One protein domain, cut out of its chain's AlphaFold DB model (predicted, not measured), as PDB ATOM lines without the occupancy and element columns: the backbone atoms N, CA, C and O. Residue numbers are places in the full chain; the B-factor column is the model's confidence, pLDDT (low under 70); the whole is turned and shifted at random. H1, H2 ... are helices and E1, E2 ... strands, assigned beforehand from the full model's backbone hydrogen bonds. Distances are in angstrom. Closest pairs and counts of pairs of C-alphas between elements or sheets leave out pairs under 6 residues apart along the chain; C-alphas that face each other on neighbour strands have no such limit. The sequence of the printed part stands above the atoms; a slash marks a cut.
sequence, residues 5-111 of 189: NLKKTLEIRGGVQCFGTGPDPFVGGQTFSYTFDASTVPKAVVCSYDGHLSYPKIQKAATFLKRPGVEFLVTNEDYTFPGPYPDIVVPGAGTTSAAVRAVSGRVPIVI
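This is residues 5 to 111 of the 189 residues of an uncharacterized protein of Cylicostephanus goldi (UniProt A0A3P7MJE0). Little regular structure is present: two crossed helices, H2 and H3, pack over one face of two short strands, E1 and E2, with H1 away from both helices and long loops between. The 107 printed residues, mostly helix by class, have three named helices and two parallel strands, ordered H1 E1 H2 E2 H3, holding 41 residues. The whole is compact, radius of gyration of the C-alphas 14.4 A, spanning 44 by 37 by 26 A.

H1, residues 5 to 14, is apart from H2, residues 55 to 65, and H3, residues 93 to 104. E1, residues 44 to 47, and E2, residues 71 to 74, are parallel; N 45 and O 71, 2.8 A apart, are within hydrogen-bond range. E1, H2, E2 form a strand-helix-strand unit, a helix between parallel neighbour strands, its crossover right-handed. H3 touches H2 with residues 99 to 104 alone, closest C-alphas Ala 62 and Ser 104, 4.7 A, at a steep tilt of 65 degrees. Every O i to N i+4 pair is within hydrogen-bond range in H1 and H2, 7 of 8 in H3.

H1 begins at C-alpha 5 (36.255, -47.876, -17.825). H3, 17.0 A long, ends at C-alpha 104 (60.694, -41.039, -13.441); H2 is 15.2 A.

The printed part has no cut. Links H1 to E1 and E2 to H3 are long. No printed residue is under 70.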
ATOM      1  N   ASN A   5      36.513 -46.506 -17.369       90.94
ATOM      2  CA  ASN A   5      36.255 -47.876 -17.825       90.94
ATOM      3  C   ASN A   5      37.414 -48.834 -17.515       90.94
ATOM      4  O   ASN A   5      37.171 -49.993 -17.167       90.94
ATOM      5  N   LEU A   6      38.665 -48.363 -17.597       91.06
ATOM      6  CA  LEU A   6      39.823 -49.178 -17.231       91.06
ATOM      7  C   LEU A   6      39.808 -49.463 -15.729       91.06
ATOM      8  O   LEU A   6      39.927 -50.617 -15.326       91.06
ATOM      9  N   LYS A   7      39.586 -48.424 -14.915       93.69
ATOM     10  CA  LYS A   7      39.455 -48.547 -13.458       93.69
ATOM     11  C   LYS A   7      38.383 -49.566 -13.075       93.69
ATOM     12  O   LYS A   7      38.691 -50.526 -12.377       93.69
ATOM     13  N   LYS A   8      37.165 -49.418 -13.604       93.56
ATOM     14  CA  LYS A   8      36.060 -50.355 -13.349       93.56
ATOM     15  C   LYS A   8      36.422 -51.786 -13.730       93.56
ATOM     16  O   LYS A   8      36.088 -52.714 -13.006       93.56
ATOM     17  N   THR A   9      37.112 -51.978 -14.853       90.50
ATOM     18  CA  THR A   9      37.539 -53.312 -15.296       90.50
ATOM     19  C   THR A   9      38.537 -53.931 -14.319       90.50
ATOM     20  O   THR A   9      38.377 -55.090 -13.941       90.50
ATOM     21  N   LEU A  10      39.536 -53.164 -13.882       91.12
ATOM     22  CA  LEU A  10      40.538 -53.612 -12.915       91.12
ATOM     23  C   LEU A  10      39.920 -53.914 -11.541       91.12
ATOM     24  O   LEU A  10      40.234 -54.940 -10.946       91.12
ATOM     25  N   GLU A  11      38.993 -53.086 -11.070       94.38
ATOM     26  CA  GLU A  11      38.299 -53.297  -9.795       94.38
ATOM     27  C   GLU A  11      37.367 -54.515  -9.848       94.38
ATOM     28  O   GLU A  11      37.457 -55.396  -8.997       94.38
ATOM     29  N   ILE A  12      36.512 -54.611 -10.872       92.62
ATOM     30  CA  ILE A  12      35.483 -55.656 -10.966       92.62
ATOM     31  C   ILE A  12      36.080 -57.010 -11.360       92.62
ATOM     32  O   ILE A  12      35.711 -58.032 -10.789       92.62
ATOM     33  N   ARG A  13      36.969 -57.045 -12.362       88.06
ATOM     34  CA  ARG A  13      37.527 -58.306 -12.885       88.06
ATOM     35  C   ARG A  13      38.880 -58.655 -12.285       88.06
ATOM     36  O   ARG A  13      39.198 -59.833 -12.175       88.06
ATOM     37  N   GLY A  14      39.680 -57.648 -11.950       85.75
ATOM     38  CA  GLY A  14      41.007 -57.838 -11.365       85.75
ATOM     39  C   GLY A  14      41.008 -57.890  -9.839       85.75
ATOM     40  O   GLY A  14      42.000 -58.324  -9.265       85.75
ATOM     41  N   GLY A  15      39.931 -57.451  -9.175       92.44
ATOM     42  CA  GLY A  15      39.864 -57.394  -7.713       92.44
ATOM     43  C   GLY A  15      40.883 -56.430  -7.095       92.44
ATOM     44  O   GLY A  15      41.264 -56.606  -5.939       92.44
ATOM     45  N   VAL A  16      41.363 -55.437  -7.856       93.12
ATOM     46  CA  VAL A  16      42.372 -54.471  -7.397       93.12
ATOM     47  C   VAL A  16      41.761 -53.096  -7.172       93.12
ATOM     48  O   VAL A  16      41.025 -52.586  -8.010       93.12
ATOM     49  N   GLN A  17      42.102 -52.460  -6.054       94.12
ATOM     50  CA  GLN A  17      41.676 -51.089  -5.775       94.12
ATOM     51  C   GLN A  17      42.459 -50.094  -6.628       94.12
ATOM     52  O   GLN A  17      43.686 -50.174  -6.722       94.12
ATOM     53  N   CYS A  18      41.751 -49.141  -7.231       94.44
ATOM     54  CA  CYS A  18      42.328 -48.195  -8.173       94.44
ATOM     55  C   CYS A  18      42.032 -46.744  -7.777       94.44
ATOM     56  O   CYS A  18      40.965 -46.410  -7.267       94.44
ATOM     57  N   PHE A  19      42.966 -45.845  -8.084       93.62
ATOM     58  CA  PHE A  19      42.787 -44.401  -7.941       93.62
ATOM     59  C   PHE A  19      43.488 -43.642  -9.078       93.62
ATOM     60  O   PHE A  19      44.256 -44.213  -9.857       93.62
ATOM     61  N   GLY A  20      43.221 -42.337  -9.182       89.94
ATOM     62  CA  GLY A  20      43.869 -41.456 -10.160       89.94
ATOM     63  C   GLY A  20      43.222 -41.424 -11.551       89.94
ATOM     64  O   GLY A  20      43.902 -41.074 -12.520       89.94
ATOM     65  N   THR A  21      41.943 -41.797 -11.669       93.44
ATOM     66  CA  THR A  21      41.087 -41.448 -12.819       93.44
ATOM     67  C   THR A  21      40.484 -40.050 -12.633       93.44
ATOM     68  O   THR A  21      40.419 -39.544 -11.514       93.44
ATOM     69  N   GLY A  22      40.053 -39.412 -13.726       94.06
ATOM     70  CA  GLY A  22      39.438 -38.078 -13.682       94.06
ATOM     71  C   GLY A  22      40.438 -36.914 -13.550       94.06
ATOM     72  O   GLY A  22      41.651 -37.143 -13.595       94.06
ATOM     73  N   PRO A  23      39.953 -35.663 -13.441       93.56
ATOM     74  CA  PRO A  23      40.790 -34.481 -13.240       93.56
ATOM     75  C   PRO A  23      41.581 -34.523 -11.931       93.56
ATOM     76  O   PRO A  23      41.074 -34.947 -10.898       93.56
ATOM     77  N   ASP A  24      42.807 -34.011 -11.971       90.81
ATOM     78  CA  ASP A  24      43.664 -33.844 -10.794       90.81
ATOM     79  C   ASP A  24      44.467 -32.545 -10.975       90.81
ATOM     80  O   ASP A  24      45.558 -32.575 -11.559       90.81
ATOM     81  N   PRO A  25      43.870 -31.385 -10.634       89.19
ATOM     82  CA  PRO A  25      44.501 -30.078 -10.768       89.19
ATOM     83  C   PRO A  25      45.374 -29.743  -9.552       89.19
ATOM     84  O   PRO A  25      45.179 -30.268  -8.455       89.19
ATOM     85  N   PHE A  26      46.315 -28.808  -9.713       87.00
ATOM     86  CA  PHE A  26      46.933 -28.173  -8.549       87.00
ATOM     87  C   PHE A  26      45.891 -27.354  -7.778       87.00
ATOM     88  O   PHE A  26      45.000 -26.742  -8.368       87.00
ATOM     89  N   VAL A  27      46.019 -27.324  -6.453       82.25
ATOM     90  CA  VAL A  27      45.122 -26.573  -5.565       82.25
ATOM     91  C   VAL A  27      45.789 -25.255  -5.168       82.25
ATOM     92  O   VAL A  27      46.988 -25.223  -4.896       82.25
ATOM     93  N   GLY A  28      45.021 -24.162  -5.128       79.75
ATOM     94  CA  GLY A  28      45.476 -22.880  -4.570       79.75
ATOM     95  C   GLY A  28      46.578 -22.170  -5.365       79.75
ATOM     96  O   GLY A  28      47.392 -21.474  -4.769       79.75
ATOM     97  N   GLY A  29      46.645 -22.365  -6.688       76.88
ATOM     98  CA  GLY A  29      47.625 -21.692  -7.556       76.88
ATOM     99  C   GLY A  29      49.057 -22.233  -7.459       76.88
ATOM    100  O   GLY A  29      49.980 -21.619  -7.986       76.88
ATOM    101  N   GLN A  30      49.259 -23.375  -6.796       79.75
ATOM    102  CA  GLN A  30      50.570 -24.013  -6.709       79.75
ATOM    103  C   GLN A  30      51.034 -24.546  -8.071       79.75
ATOM    104  O   GLN A  30      50.234 -25.017  -8.877       79.75
ATOM    105  N   THR A  31      52.347 -24.518  -8.304       79.50
ATOM    106  CA  THR A  31      52.977 -25.067  -9.521       79.50
ATOM    107  C   THR A  31      53.381 -26.538  -9.367       79.50
ATOM    108  O   THR A  31      53.553 -27.236 -10.359       79.50
ATOM    109  N   PHE A  32      53.529 -27.010  -8.125       84.44
ATOM    110  CA  PHE A  32      53.894 -28.385  -7.775       84.44
ATOM    111  C   PHE A  32      53.131 -28.819  -6.526       84.44
ATOM    112  O   PHE A  32      52.799 -27.991  -5.681       84.44
ATOM    113  N   SER A  33      52.879 -30.120  -6.383       82.69
ATOM    114  CA  SER A  33      52.171 -30.667  -5.222       82.69
ATOM    115  C   SER A  33      53.158 -31.235  -4.206       82.69
ATOM    116  O   SER A  33      53.762 -32.274  -4.447       82.69
ATOM    117  N   TYR A  34      53.317 -30.587  -3.054       83.56
ATOM    118  CA  TYR A  34      54.175 -31.094  -1.967       83.56
ATOM    119  C   TYR A  34      53.393 -31.788  -0.847       83.56
ATOM    120  O   TYR A  34      53.982 -32.292   0.102       83.56
ATOM    121  N   THR A  35      52.067 -31.798  -0.953       81.06
ATOM    122  CA  THR A  35      51.156 -32.152   0.142       81.06
ATOM    123  C   THR A  35      50.244 -33.328  -0.181       81.06
ATOM    124  O   THR A  35      49.363 -33.642   0.615       81.06
ATOM    125  N   PHE A  36      50.409 -33.987  -1.333       83.25
ATOM    126  CA  PHE A  36      49.613 -35.179  -1.608       83.25
ATOM    127  C   PHE A  36      50.041 -36.328  -0.690       83.25
ATOM    128  O   PHE A  36      51.231 -36.545  -0.453       83.25
ATOM    129  N   ASP A  37      49.059 -37.073  -0.187       82.50
ATOM    130  CA  ASP A  37      49.321 -38.237   0.647       82.50
ATOM    131  C   ASP A  37      50.001 -39.342  -0.177       82.50
ATOM    132  O   ASP A  37      49.432 -39.890  -1.123       82.50
ATOM    133  N   ALA A  38      51.245 -39.648   0.186       85.81
ATOM    134  CA  ALA A  38      52.049 -40.711  -0.408       85.81
ATOM    135  C   ALA A  38      52.256 -41.902   0.550       85.81
ATOM    136  O   ALA A  38      53.132 -42.737   0.294       85.81
ATOM    137  N   SER A  39      51.494 -41.965   1.651       86.25
ATOM    138  CA  SER A  39      51.539 -43.060   2.628       86.25
ATOM    139  C   SER A  39      50.916 -44.342   2.074       86.25
ATOM    140  O   SER A  39      51.451 -45.433   2.277       86.25
ATOM    141  N   THR A  40      49.847 -44.212   1.284       87.06
ATOM    142  CA  THR A  40      49.242 -45.331   0.557       87.06
ATOM    143  C   THR A  40      50.034 -45.592  -0.720       87.06
ATOM    144  O   THR A  40      49.832 -44.952  -1.751       87.06
ATOM    145  N   VAL A  41      50.980 -46.527  -0.645       92.88
ATOM    146  CA  VAL A  41      51.840 -46.883  -1.780       92.88
ATOM    147  C   VAL A  41      51.120 -47.890  -2.689       92.88
ATOM    148  O   VAL A  41      50.859 -49.014  -2.249       92.88
ATOM    149  N   PRO A  42      50.820 -47.544  -3.957       95.50
ATOM    150  CA  PRO A  42      50.239 -48.492  -4.898       95.50
ATOM    151  C   PRO A  42      51.254 -49.581  -5.253       95.50
ATOM    152  O   PRO A  42      52.460 -49.358  -5.217       95.50
ATOM    153  N   LYS A  43      50.772 -50.755  -5.662       96.69
ATOM    154  CA  LYS A  43      51.646 -51.818  -6.189       96.69
ATOM    155  C   LYS A  43      52.148 -51.527  -7.603       96.69
ATOM    156  O   LYS A  43      53.221 -51.988  -7.973       96.69
ATOM    157  N   ALA A  44      51.391 -50.754  -8.373       96.88
ATOM    158  CA  ALA A  44      51.735 -50.400  -9.739       96.88
ATOM    159  C   ALA A  44      51.219 -49.005 -10.095       96.88
ATOM    160  O   ALA A  44      50.155 -48.583  -9.639       96.88
ATOM    161  N   VAL A  45      51.947 -48.320 -10.969       97.25
ATOM    162  CA  VAL A  45      51.448 -47.197 -11.757       97.25
ATOM    163  C   VAL A  45      51.076 -47.736 -13.129       97.25
ATOM    164  O   VAL A  45      51.935 -48.213 -13.864       97.25
ATOM    165  N   VAL A  46      49.791 -47.651 -13.472       96.31
ATOM    166  CA  VAL A  46      49.274 -48.051 -14.786       96.31
ATOM    167  C   VAL A  46      48.959 -46.804 -15.606       96.31
ATOM    168  O   VAL A  46      48.224 -45.926 -15.138       96.31
ATOM    169  N   CYS A  47      49.504 -46.741 -16.817       95.75
ATOM    170  CA  CYS A  47      49.254 -45.707 -17.812       95.75
ATOM    171  C   CYS A  47      48.382 -46.253 -18.949       95.75
ATOM    172  O   CYS A  47      48.683 -47.281 -19.551       95.75
ATOM    173  N   SER A  48      47.303 -45.545 -19.259       94.19
ATOM    174  CA  SER A  48      46.506 -45.742 -20.472       94.19
ATOM    175  C   SER A  48      46.229 -44.392 -21.129       94.19
ATOM    176  O   SER A  48      46.754 -43.368 -20.691       94.19
ATOM    177  N   TYR A  49      45.349 -44.359 -22.130       93.69
ATOM    178  CA  TYR A  49      44.736 -43.103 -22.553       93.69
ATOM    179  C   TYR A  49      44.065 -42.418 -21.353       93.69
ATOM    180  O   TYR A  49      43.330 -43.069 -20.602       93.69
ATOM    181  N   ASP A  50      44.341 -41.128 -21.170       95.06
ATOM    182  CA  ASP A  50      43.819 -40.296 -20.087       95.06
ATOM    183  C   ASP A  50      43.618 -38.864 -20.605       95.06
ATOM    184  O   ASP A  50      44.569 -38.090 -20.711       95.06
ATOM    185  N   GLY A  51      42.371 -38.502 -20.921       93.88
ATOM    186  CA  GLY A  51      42.017 -37.143 -21.357       93.88
ATOM    187  C   GLY A  51      42.181 -36.075 -20.266       93.88
ATOM    188  O   GLY A  51      42.057 -34.887 -20.539       93.88
ATOM    189  N   HIS A  52      42.478 -36.487 -19.032       95.75
ATOM    190  CA  HIS A  52      42.793 -35.617 -17.908       95.75
ATOM    191  C   HIS A  52      44.265 -35.739 -17.493       95.75
ATOM    192  O   HIS A  52      44.581 -35.588 -16.309       95.75
ATOM    193  N   LEU A  53      45.168 -36.063 -18.425       95.31
ATOM    194  CA  LEU A  53      46.605 -36.002 -18.173       95.31
ATOM    195  C   LEU A  53      46.982 -34.599 -17.675       95.31
ATOM    196  O   LEU A  53      46.670 -33.593 -18.308       95.31
ATOM    197  N   SER A  54      47.660 -34.538 -16.531       94.06
ATOM    198  CA  SER A  54      48.025 -33.285 -15.877       94.06
ATOM    199  C   SER A  54      49.404 -33.392 -15.223       94.06
ATOM    200  O   SER A  54      49.850 -34.482 -14.850       94.06
ATOM    201  N   TYR A  55      50.081 -32.254 -15.042       93.81
ATOM    202  CA  TYR A  55      51.345 -32.178 -14.298       93.81
ATOM    203  C   TYR A  55      51.267 -32.803 -12.888       93.81
ATOM    204  O   TYR A  55      52.154 -33.593 -12.559       93.81
ATOM    205  N   PRO A  56      50.216 -32.557 -12.072       93.69
ATOM    206  CA  PRO A  56      50.040 -33.225 -10.781       93.69
ATOM    207  C   PRO A  56      50.056 -34.752 -10.880       93.69
ATOM    208  O   PRO A  56      50.727 -35.410 -10.086       93.69
ATOM    209  N   LYS A  57      49.375 -35.330 -11.878       95.19
ATOM    210  CA  LYS A  57      49.379 -36.783 -12.086       95.19
ATOM    211  C   LYS A  57      50.758 -37.309 -12.440       95.19
ATOM    212  O   LYS A  57      51.173 -38.316 -11.872       95.19
ATOM    213  N   ILE A  58      51.466 -36.629 -13.345       96.31
ATOM    214  CA  ILE A  58      52.835 -36.998 -13.731       96.31
ATOM    215  C   ILE A  58      53.740 -36.971 -12.494       96.31
ATOM    216  O   ILE A  58      54.463 -37.933 -12.238       96.31
ATOM    217  N   GLN A  59      53.640 -35.919 -11.676       95.44
ATOM    218  CA  GLN A  59      54.411 -35.777 -10.445       95.44
ATOM    219  C   GLN A  59      54.102 -36.899  -9.435       95.44
ATOM    220  O   GLN A  59      55.028 -37.508  -8.890       95.44
ATOM    221  N   LYS A  60      52.821 -37.212  -9.198       94.81
ATOM    222  CA  LYS A  60      52.396 -38.302  -8.301       94.81
ATOM    223  C   LYS A  60      52.888 -39.660  -8.799       94.81
ATOM    224  O   LYS A  60      53.499 -40.405  -8.035       94.81
ATOM    225  N   ALA A  61      52.683 -39.956 -10.083       96.38
ATOM    226  CA  ALA A  61      53.137 -41.188 -10.721       96.38
ATOM    227  C   ALA A  61      54.655 -41.364 -10.581       96.38
ATOM    228  O   ALA A  61      55.108 -42.382 -10.057       96.38
ATOM    229  N   ALA A  62      55.439 -40.346 -10.948       96.62
ATOM    230  CA  ALA A  62      56.891 -40.374 -10.803       96.62
ATOM    231  C   ALA A  62      57.320 -40.548  -9.337       96.62
ATOM    232  O   ALA A  62      58.234 -41.318  -9.049       96.62
ATOM    233  N   THR A  63      56.625 -39.907  -8.394       95.88
ATOM    234  CA  THR A  63      56.914 -40.049  -6.959       95.88
ATOM    235  C   THR A  63      56.676 -41.469  -6.454       95.88
ATOM    236  O   THR A  63      57.479 -41.976  -5.668       95.88
ATOM    237  N   PHE A  64      55.604 -42.139  -6.886       97.25
ATOM    238  CA  PHE A  64      55.393 -43.547  -6.549       97.25
ATOM    239  C   PHE A  64      56.472 -44.437  -7.170       97.25
ATOM    240  O   PHE A  64      57.049 -45.261  -6.461       97.25
ATOM    241  N   LEU A  65      56.834 -44.190  -8.431       97.75
ATOM    242  CA  LEU A  65      57.843 -44.947  -9.180       97.75
ATOM    243  C   LEU A  65      59.284 -44.805  -8.669       97.75
ATOM    244  O   LEU A  65      60.126 -45.640  -9.010       97.75
ATOM    245  N   LYS A  66      59.574 -43.820  -7.806       96.00
ATOM    246  CA  LYS A  66      60.842 -43.769  -7.052       96.00
ATOM    247  C   LYS A  66      61.061 -45.014  -6.189       96.00
ATOM    248  O   LYS A  66      62.194 -45.308  -5.822       96.00
ATOM    249  N   ARG A  67      59.989 -45.716  -5.814       95.94
ATOM    250  CA  ARG A  67      60.056 -46.943  -5.018       95.94
ATOM    251  C   ARG A  67      60.281 -48.134  -5.962       95.94
ATOM    252  O   ARG A  67      59.437 -48.370  -6.825       95.94
ATOM    253  N   PRO A  68      61.364 -48.916  -5.797       93.88
ATOM    254  CA  PRO A  68      61.666 -50.036  -6.692       93.88
ATOM    255  C   PRO A  68      60.554 -51.087  -6.769       93.88
ATOM    256  O   PRO A  68      60.311 -51.631  -7.837       93.88
ATOM    257  N   GLY A  69      59.839 -51.323  -5.664       95.88
ATOM    258  CA  GLY A  69      58.734 -52.288  -5.596       95.88
ATOM    259  C   GLY A  69      57.405 -51.813  -6.192       95.88
ATOM    260  O   GLY A  69      56.402 -52.499  -6.015       95.88
ATOM    261  N   VAL A  70      57.368 -50.638  -6.829       98.00
ATOM    262  CA  VAL A  70      56.202 -50.167  -7.583       98.00
ATOM    263  C   VAL A  70      56.444 -50.452  -9.059       98.00
ATOM    264  O   VAL A  70      57.406 -49.948  -9.651       98.00
ATOM    265  N   GLU A  71      55.563 -51.262  -9.639       97.44
ATOM    266  CA  GLU A  71      55.599 -51.600 -11.059       97.44
ATOM    267  C   GLU A  71      55.196 -50.407 -11.923       97.44
ATOM    268  O   GLU A  71      54.362 -49.588 -11.531       97.44
ATOM    269  N   PHE A  72      55.762 -50.322 -13.125       97.62
ATOM    270  CA  PHE A  72      55.360 -49.332 -14.119       97.62
ATOM    271  C   PHE A  72      54.770 -50.054 -15.321       97.62
ATOM    272  O   PHE A  72      55.489 -50.772 -16.001       97.62
ATOM    273  N   LEU A  73      53.476 -49.878 -15.573       95.31
ATOM    274  CA  LEU A  73      52.748 -50.586 -16.619       95.31
ATOM    275  C   LEU A  73      52.121 -49.598 -17.602       95.31
ATOM    276  O   LEU A  73      51.657 -48.527 -17.205       95.31
ATOM    277  N   VAL A  74      52.026 -49.986 -18.870       93.88
ATOM    278  CA  VAL A  74      51.270 -49.249 -19.886       93.88
ATOM    279  C   VAL A  74      50.388 -50.192 -20.703       93.88
ATOM    280  O   VAL A  74      50.779 -51.317 -21.012       93.88
ATOM    281  N   THR A  75      49.172 -49.760 -21.043       89.44
ATOM    282  CA  THR A  75      48.239 -50.585 -21.825       89.44
ATOM    283  C   THR A  75      48.699 -50.798 -23.266       89.44
ATOM    284  O   THR A  75      48.505 -51.879 -23.799       89.44
ATOM    285  N   ASN A  76      49.278 -49.779 -23.897       87.31
ATOM    286  CA  ASN A  76      49.921 -49.801 -25.215       87.31
ATOM    287  C   ASN A  76      50.808 -48.551 -25.337       87.31
ATOM    288  O   ASN A  76      50.578 -47.570 -24.627       87.31
ATOM    289  N   GLU A  77      51.804 -48.578 -26.216       88.19
ATOM    290  CA  GLU A  77      52.725 -47.448 -26.423       88.19
ATOM    291  C   GLU A  77      52.350 -46.568 -27.620       88.19
ATOM    292  O   GLU A  77      53.124 -45.705 -28.030       88.19
ATOM    293  N   ASP A  78      51.134 -46.719 -28.146       87.38
ATOM    294  CA  ASP A  78      50.672 -45.929 -29.276       87.38
ATOM    295  C   ASP A  78      50.588 -44.446 -28.891       87.38
ATOM    296  O   ASP A  78      49.809 -44.048 -28.019       87.38
ATOM    297  N   TYR A  79      51.394 -43.605 -29.544       88.38
ATOM    298  CA  TYR A  79      51.403 -42.157 -29.304       88.38
ATOM    299  C   TYR A  79      50.181 -41.433 -29.857       88.38
ATOM    300  O   TYR A  79      49.869 -40.327 -29.414       88.38
ATOM    301  N   THR A  80      49.480 -42.044 -30.807       88.50
ATOM    302  CA  THR A  80      48.354 -41.433 -31.509       88.50
ATOM    303  C   THR A  80      47.229 -42.435 -31.722       88.50
ATOM    304  O   THR A  80      47.472 -43.637 -31.813       88.50
ATOM    305  N   PHE A  81      46.000 -41.935 -31.831       82.88
ATOM    306  CA  PHE A  81      44.850 -42.693 -32.318       82.88
ATOM    307  C   PHE A  81      44.369 -42.133 -33.659       82.88
ATOM    308  O   PHE A  81      44.482 -40.923 -33.878       82.88
ATOM    309  N   PRO A  82      43.799 -42.976 -34.537       78.12
ATOM    310  CA  PRO A  82      43.061 -42.476 -35.685       78.12
ATOM    311  C   PRO A  82      41.858 -41.656 -35.199       78.12
ATOM    312  O   PRO A  82      41.133 -42.057 -34.286       78.12
ATOM    313  N   GLY A  83      41.668 -40.484 -35.800       81.25
ATOM    314  CA  GLY A  83      40.534 -39.597 -35.559       81.25
ATOM    315  C   GLY A  83      39.698 -39.413 -36.827       81.25
ATOM    316  O   GLY A  83      40.186 -39.672 -37.924       81.25
ATOM    317  N   PRO A  84      38.446 -38.939 -36.714       81.38
ATOM    318  CA  PRO A  84      37.580 -38.711 -37.875       81.38
ATOM    319  C   PRO A  84      38.033 -37.536 -38.758       81.38
ATOM    320  O   PRO A  84      37.497 -37.352 -39.847       81.38
ATOM    321  N   TYR A  85      38.992 -36.731 -38.290       85.81
ATOM    322  CA  TYR A  85      39.493 -35.550 -38.986       85.81
ATOM    323  C   TYR A  85      40.985 -35.726 -39.296       85.81
ATOM    324  O   TYR A  85      41.764 -35.879 -38.353       85.81
ATOM    325  N   PRO A  86      41.400 -35.678 -40.576       80.75
ATOM    326  CA  PRO A  86      42.778 -35.969 -40.980       80.75
ATOM    327  C   PRO A  86      43.797 -34.943 -40.463       80.75
ATOM    328  O   PRO A  86      44.937 -35.302 -40.188       80.75
ATOM    329  N   ASP A  87      43.383 -33.690 -40.263       88.81
ATOM    330  CA  ASP A  87      44.264 -32.606 -39.801       88.81
ATOM    331  C   ASP A  87      44.395 -32.532 -38.268       88.81
ATOM    332  O   ASP A  87      45.047 -31.632 -37.732       88.81
ATOM    333  N   ILE A  88      43.760 -33.454 -37.533       88.75
ATOM    334  CA  ILE A  88      43.769 -33.478 -36.068       88.75
ATOM    335  C   ILE A  88      44.510 -34.717 -35.574       88.75
ATOM    336  O   ILE A  88      44.069 -35.850 -35.755       88.75
ATOM    337  N   VAL A  89      45.604 -34.493 -34.846       89.62
ATOM    338  CA  VAL A  89      46.336 -35.562 -34.163       89.62
ATOM    339  C   VAL A  89      45.704 -35.825 -32.800       89.62
ATOM    340  O   VAL A  89      45.709 -34.960 -31.923       89.62
ATOM    341  N   VAL A  90      45.183 -37.036 -32.602       91.00
ATOM    342  CA  VAL A  90      44.588 -37.460 -31.328       91.00
ATOM    343  C   VAL A  90      45.645 -38.181 -30.487       91.00
ATOM    344  O   VAL A  90      46.165 -39.199 -30.941       91.00
ATOM    345  N   PRO A  91      45.973 -37.715 -29.266       91.88
ATOM    346  CA  PRO A  91      46.957 -38.376 -28.414       91.88
ATOM    347  C   PRO A  91      46.512 -39.771 -27.960       91.88
ATOM    348  O   PRO A  91      45.387 -39.964 -27.494       91.88
ATOM    349  N   GLY A  92      47.437 -40.724 -28.041       90.25
ATOM    350  CA  GLY A  92      47.264 -42.104 -27.602       90.25
ATOM    351  C   GLY A  92      47.713 -42.371 -26.163       90.25
ATOM    352  O   GLY A  92      48.108 -41.461 -25.426       90.25
ATOM    353  N   ALA A  93      47.659 -43.638 -25.740       90.56
ATOM    354  CA  ALA A  93      48.095 -44.036 -24.399       90.56
ATOM    355  C   ALA A  93      49.610 -43.873 -24.191       90.56
ATOM    356  O   ALA A  93      50.034 -43.547 -23.081       90.56
ATOM    357  N   GLY A  94      50.411 -44.014 -25.253       91.75
ATOM    358  CA  GLY A  94      51.860 -43.812 -25.225       91.75
ATOM    359  C   GLY A  94      52.265 -42.416 -24.744       91.75
ATOM    360  O   GLY A  94      53.316 -42.245 -24.130       91.75
ATOM    361  N   THR A  95      51.403 -41.413 -24.929       95.06
ATOM    362  CA  THR A  95      51.634 -40.046 -24.438       95.06
ATOM    363  C   THR A  95      51.727 -39.993 -22.913       95.06
ATOM    364  O   THR A  95      52.600 -39.316 -22.365       95.06
ATOM    365  N   THR A  96      50.861 -40.723 -22.197       95.94
ATOM    366  CA  THR A  96      50.854 -40.694 -20.727       95.94
ATOM    367  C   THR A  96      52.069 -41.417 -20.156       95.94
ATOM    368  O   THR A  96      52.715 -40.899 -19.241       95.94
ATOM    369  N   SER A  97      52.427 -42.578 -20.714       95.56
ATOM    370  CA  SER A  97      53.603 -43.328 -20.274       95.56
ATOM    371  C   SER A  97      54.903 -42.609 -20.620       95.56
ATOM    372  O   SER A  97      55.807 -42.597 -19.788       95.56
ATOM    373  N   ALA A  98      55.004 -41.942 -21.773       96.62
ATOM    374  CA  ALA A  98      56.195 -41.175 -22.134       96.62
ATOM    375  C   ALA A  98      56.436 -39.983 -21.203       96.62
ATOM    376  O   ALA A  98      57.570 -39.778 -20.766       96.62
ATOM    377  N   ALA A  99      55.384 -39.244 -20.837       97.00
ATOM    378  CA  ALA A  99      55.499 -38.150 -19.876       97.00
ATOM    379  C   ALA A  99      56.004 -38.647 -18.509       97.00
ATOM    380  O   ALA A  99      56.921 -38.072 -17.925       97.00
ATOM    381  N   VAL A 100      55.452 -39.761 -18.018       97.75
ATOM    382  CA  VAL A 100      55.886 -40.370 -16.753       97.75
ATOM    383  C   VAL A 100      57.298 -40.953 -16.860       97.75
ATOM    384  O   VAL A 100      58.094 -40.778 -15.937       97.75
ATOM    385  N   ARG A 101      57.654 -41.597 -17.979       97.25
ATOM    386  CA  ARG A 101      58.999 -42.131 -18.250       97.25
ATOM    387  C   ARG A 101      60.050 -41.030 -18.205       97.25
ATOM    388  O   ARG A 101      61.074 -41.207 -17.555       97.25
ATOM    389  N   ALA A 102      59.782 -39.896 -18.852       97.69
ATOM    390  CA  ALA A 102      60.711 -38.771 -18.915       97.69
ATOM    391  C   ALA A 102      61.071 -38.228 -17.523       97.69
ATOM    392  O   ALA A 102      62.222 -37.881 -17.279       97.69
ATOM    393  N   VAL A 103      60.105 -38.191 -16.601       96.62
ATOM    394  CA  VAL A 103      60.312 -37.657 -15.246       96.62
ATOM    395  C   VAL A 103      60.830 -38.722 -14.274       96.62
ATOM    396  O   VAL A 103      61.656 -38.428 -13.414       96.62
ATOM    397  N   SER A 104      60.344 -39.960 -14.377       97.19
ATOM    398  CA  SER A 104      60.694 -41.039 -13.441       97.19
ATOM    399  C   SER A 104      61.993 -41.771 -13.786       97.19
ATOM    400  O   SER A 104      62.553 -42.435 -12.916       97.19
ATOM    401  N   GLY A 105      62.440 -41.719 -15.045       97.06
ATOM    402  CA  GLY A 105      63.554 -42.525 -15.557       97.06
ATOM    403  C   GLY A 105      63.257 -44.030 -15.649       97.06
ATOM    404  O   GLY A 105      64.145 -44.808 -15.989       97.06
ATOM    405  N   ARG A 106      62.026 -44.468 -15.346       97.44
ATOM    406  CA  ARG A 106      61.604 -45.877 -15.399       97.44
ATOM    407  C   ARG A 106      60.998 -46.192 -16.762       97.44
ATOM    408  O   ARG A 106      60.200 -45.414 -17.275       97.44
ATOM    409  N   VAL A 107      61.326 -47.354 -17.319       95.06
ATOM    410  CA  VAL A 107      60.693 -47.880 -18.540       95.06
ATOM    411  C   VAL A 107      59.467 -48.711 -18.142       95.06
ATOM    412  O   VAL A 107      59.591 -49.531 -17.228       95.06
ATOM    413  N   PRO A 108      58.288 -48.490 -18.754       94.62
ATOM    414  CA  PRO A 108      57.100 -49.269 -18.444       94.62
ATOM    415  C   PRO A 108      57.157 -50.662 -19.074       94.62
ATOM    416  O   PRO A 108      57.730 -50.862 -20.141       94.62
ATOM    417  N   ILE A 109      56.484 -51.614 -18.440       91.69
ATOM    418  CA  ILE A 109      56.118 -52.892 -19.036       91.69
ATOM    419  C   ILE A 109      54.837 -52.676 -19.841       91.69
ATOM    420  O   ILE A 109      53.819 -52.219 -19.313       91.69
ATOM    421  N   VAL A 110      54.878 -53.017 -21.121       89.38
ATOM    422  CA  VAL A 110      53.728 -52.914 -22.018       89.38
ATOM    423  C   VAL A 110      52.881 -54.180 -21.899       89.38
ATOM    424  O   VAL A 110      53.372 -55.294 -22.073       89.38
ATOM    425  N   ILE A 111      51.604 -54.010 -21.566       84.75
ATOM    426  CA  ILE A 111      50.675 -55.125 -21.325       84.75
ATOM    427  C   ILE A 111      49.919 -55.527 -22.598       84.75
ATOM    428  O   ILE A 111      49.552 -56.691 -22.753       84.75
TER     429      ILE A 111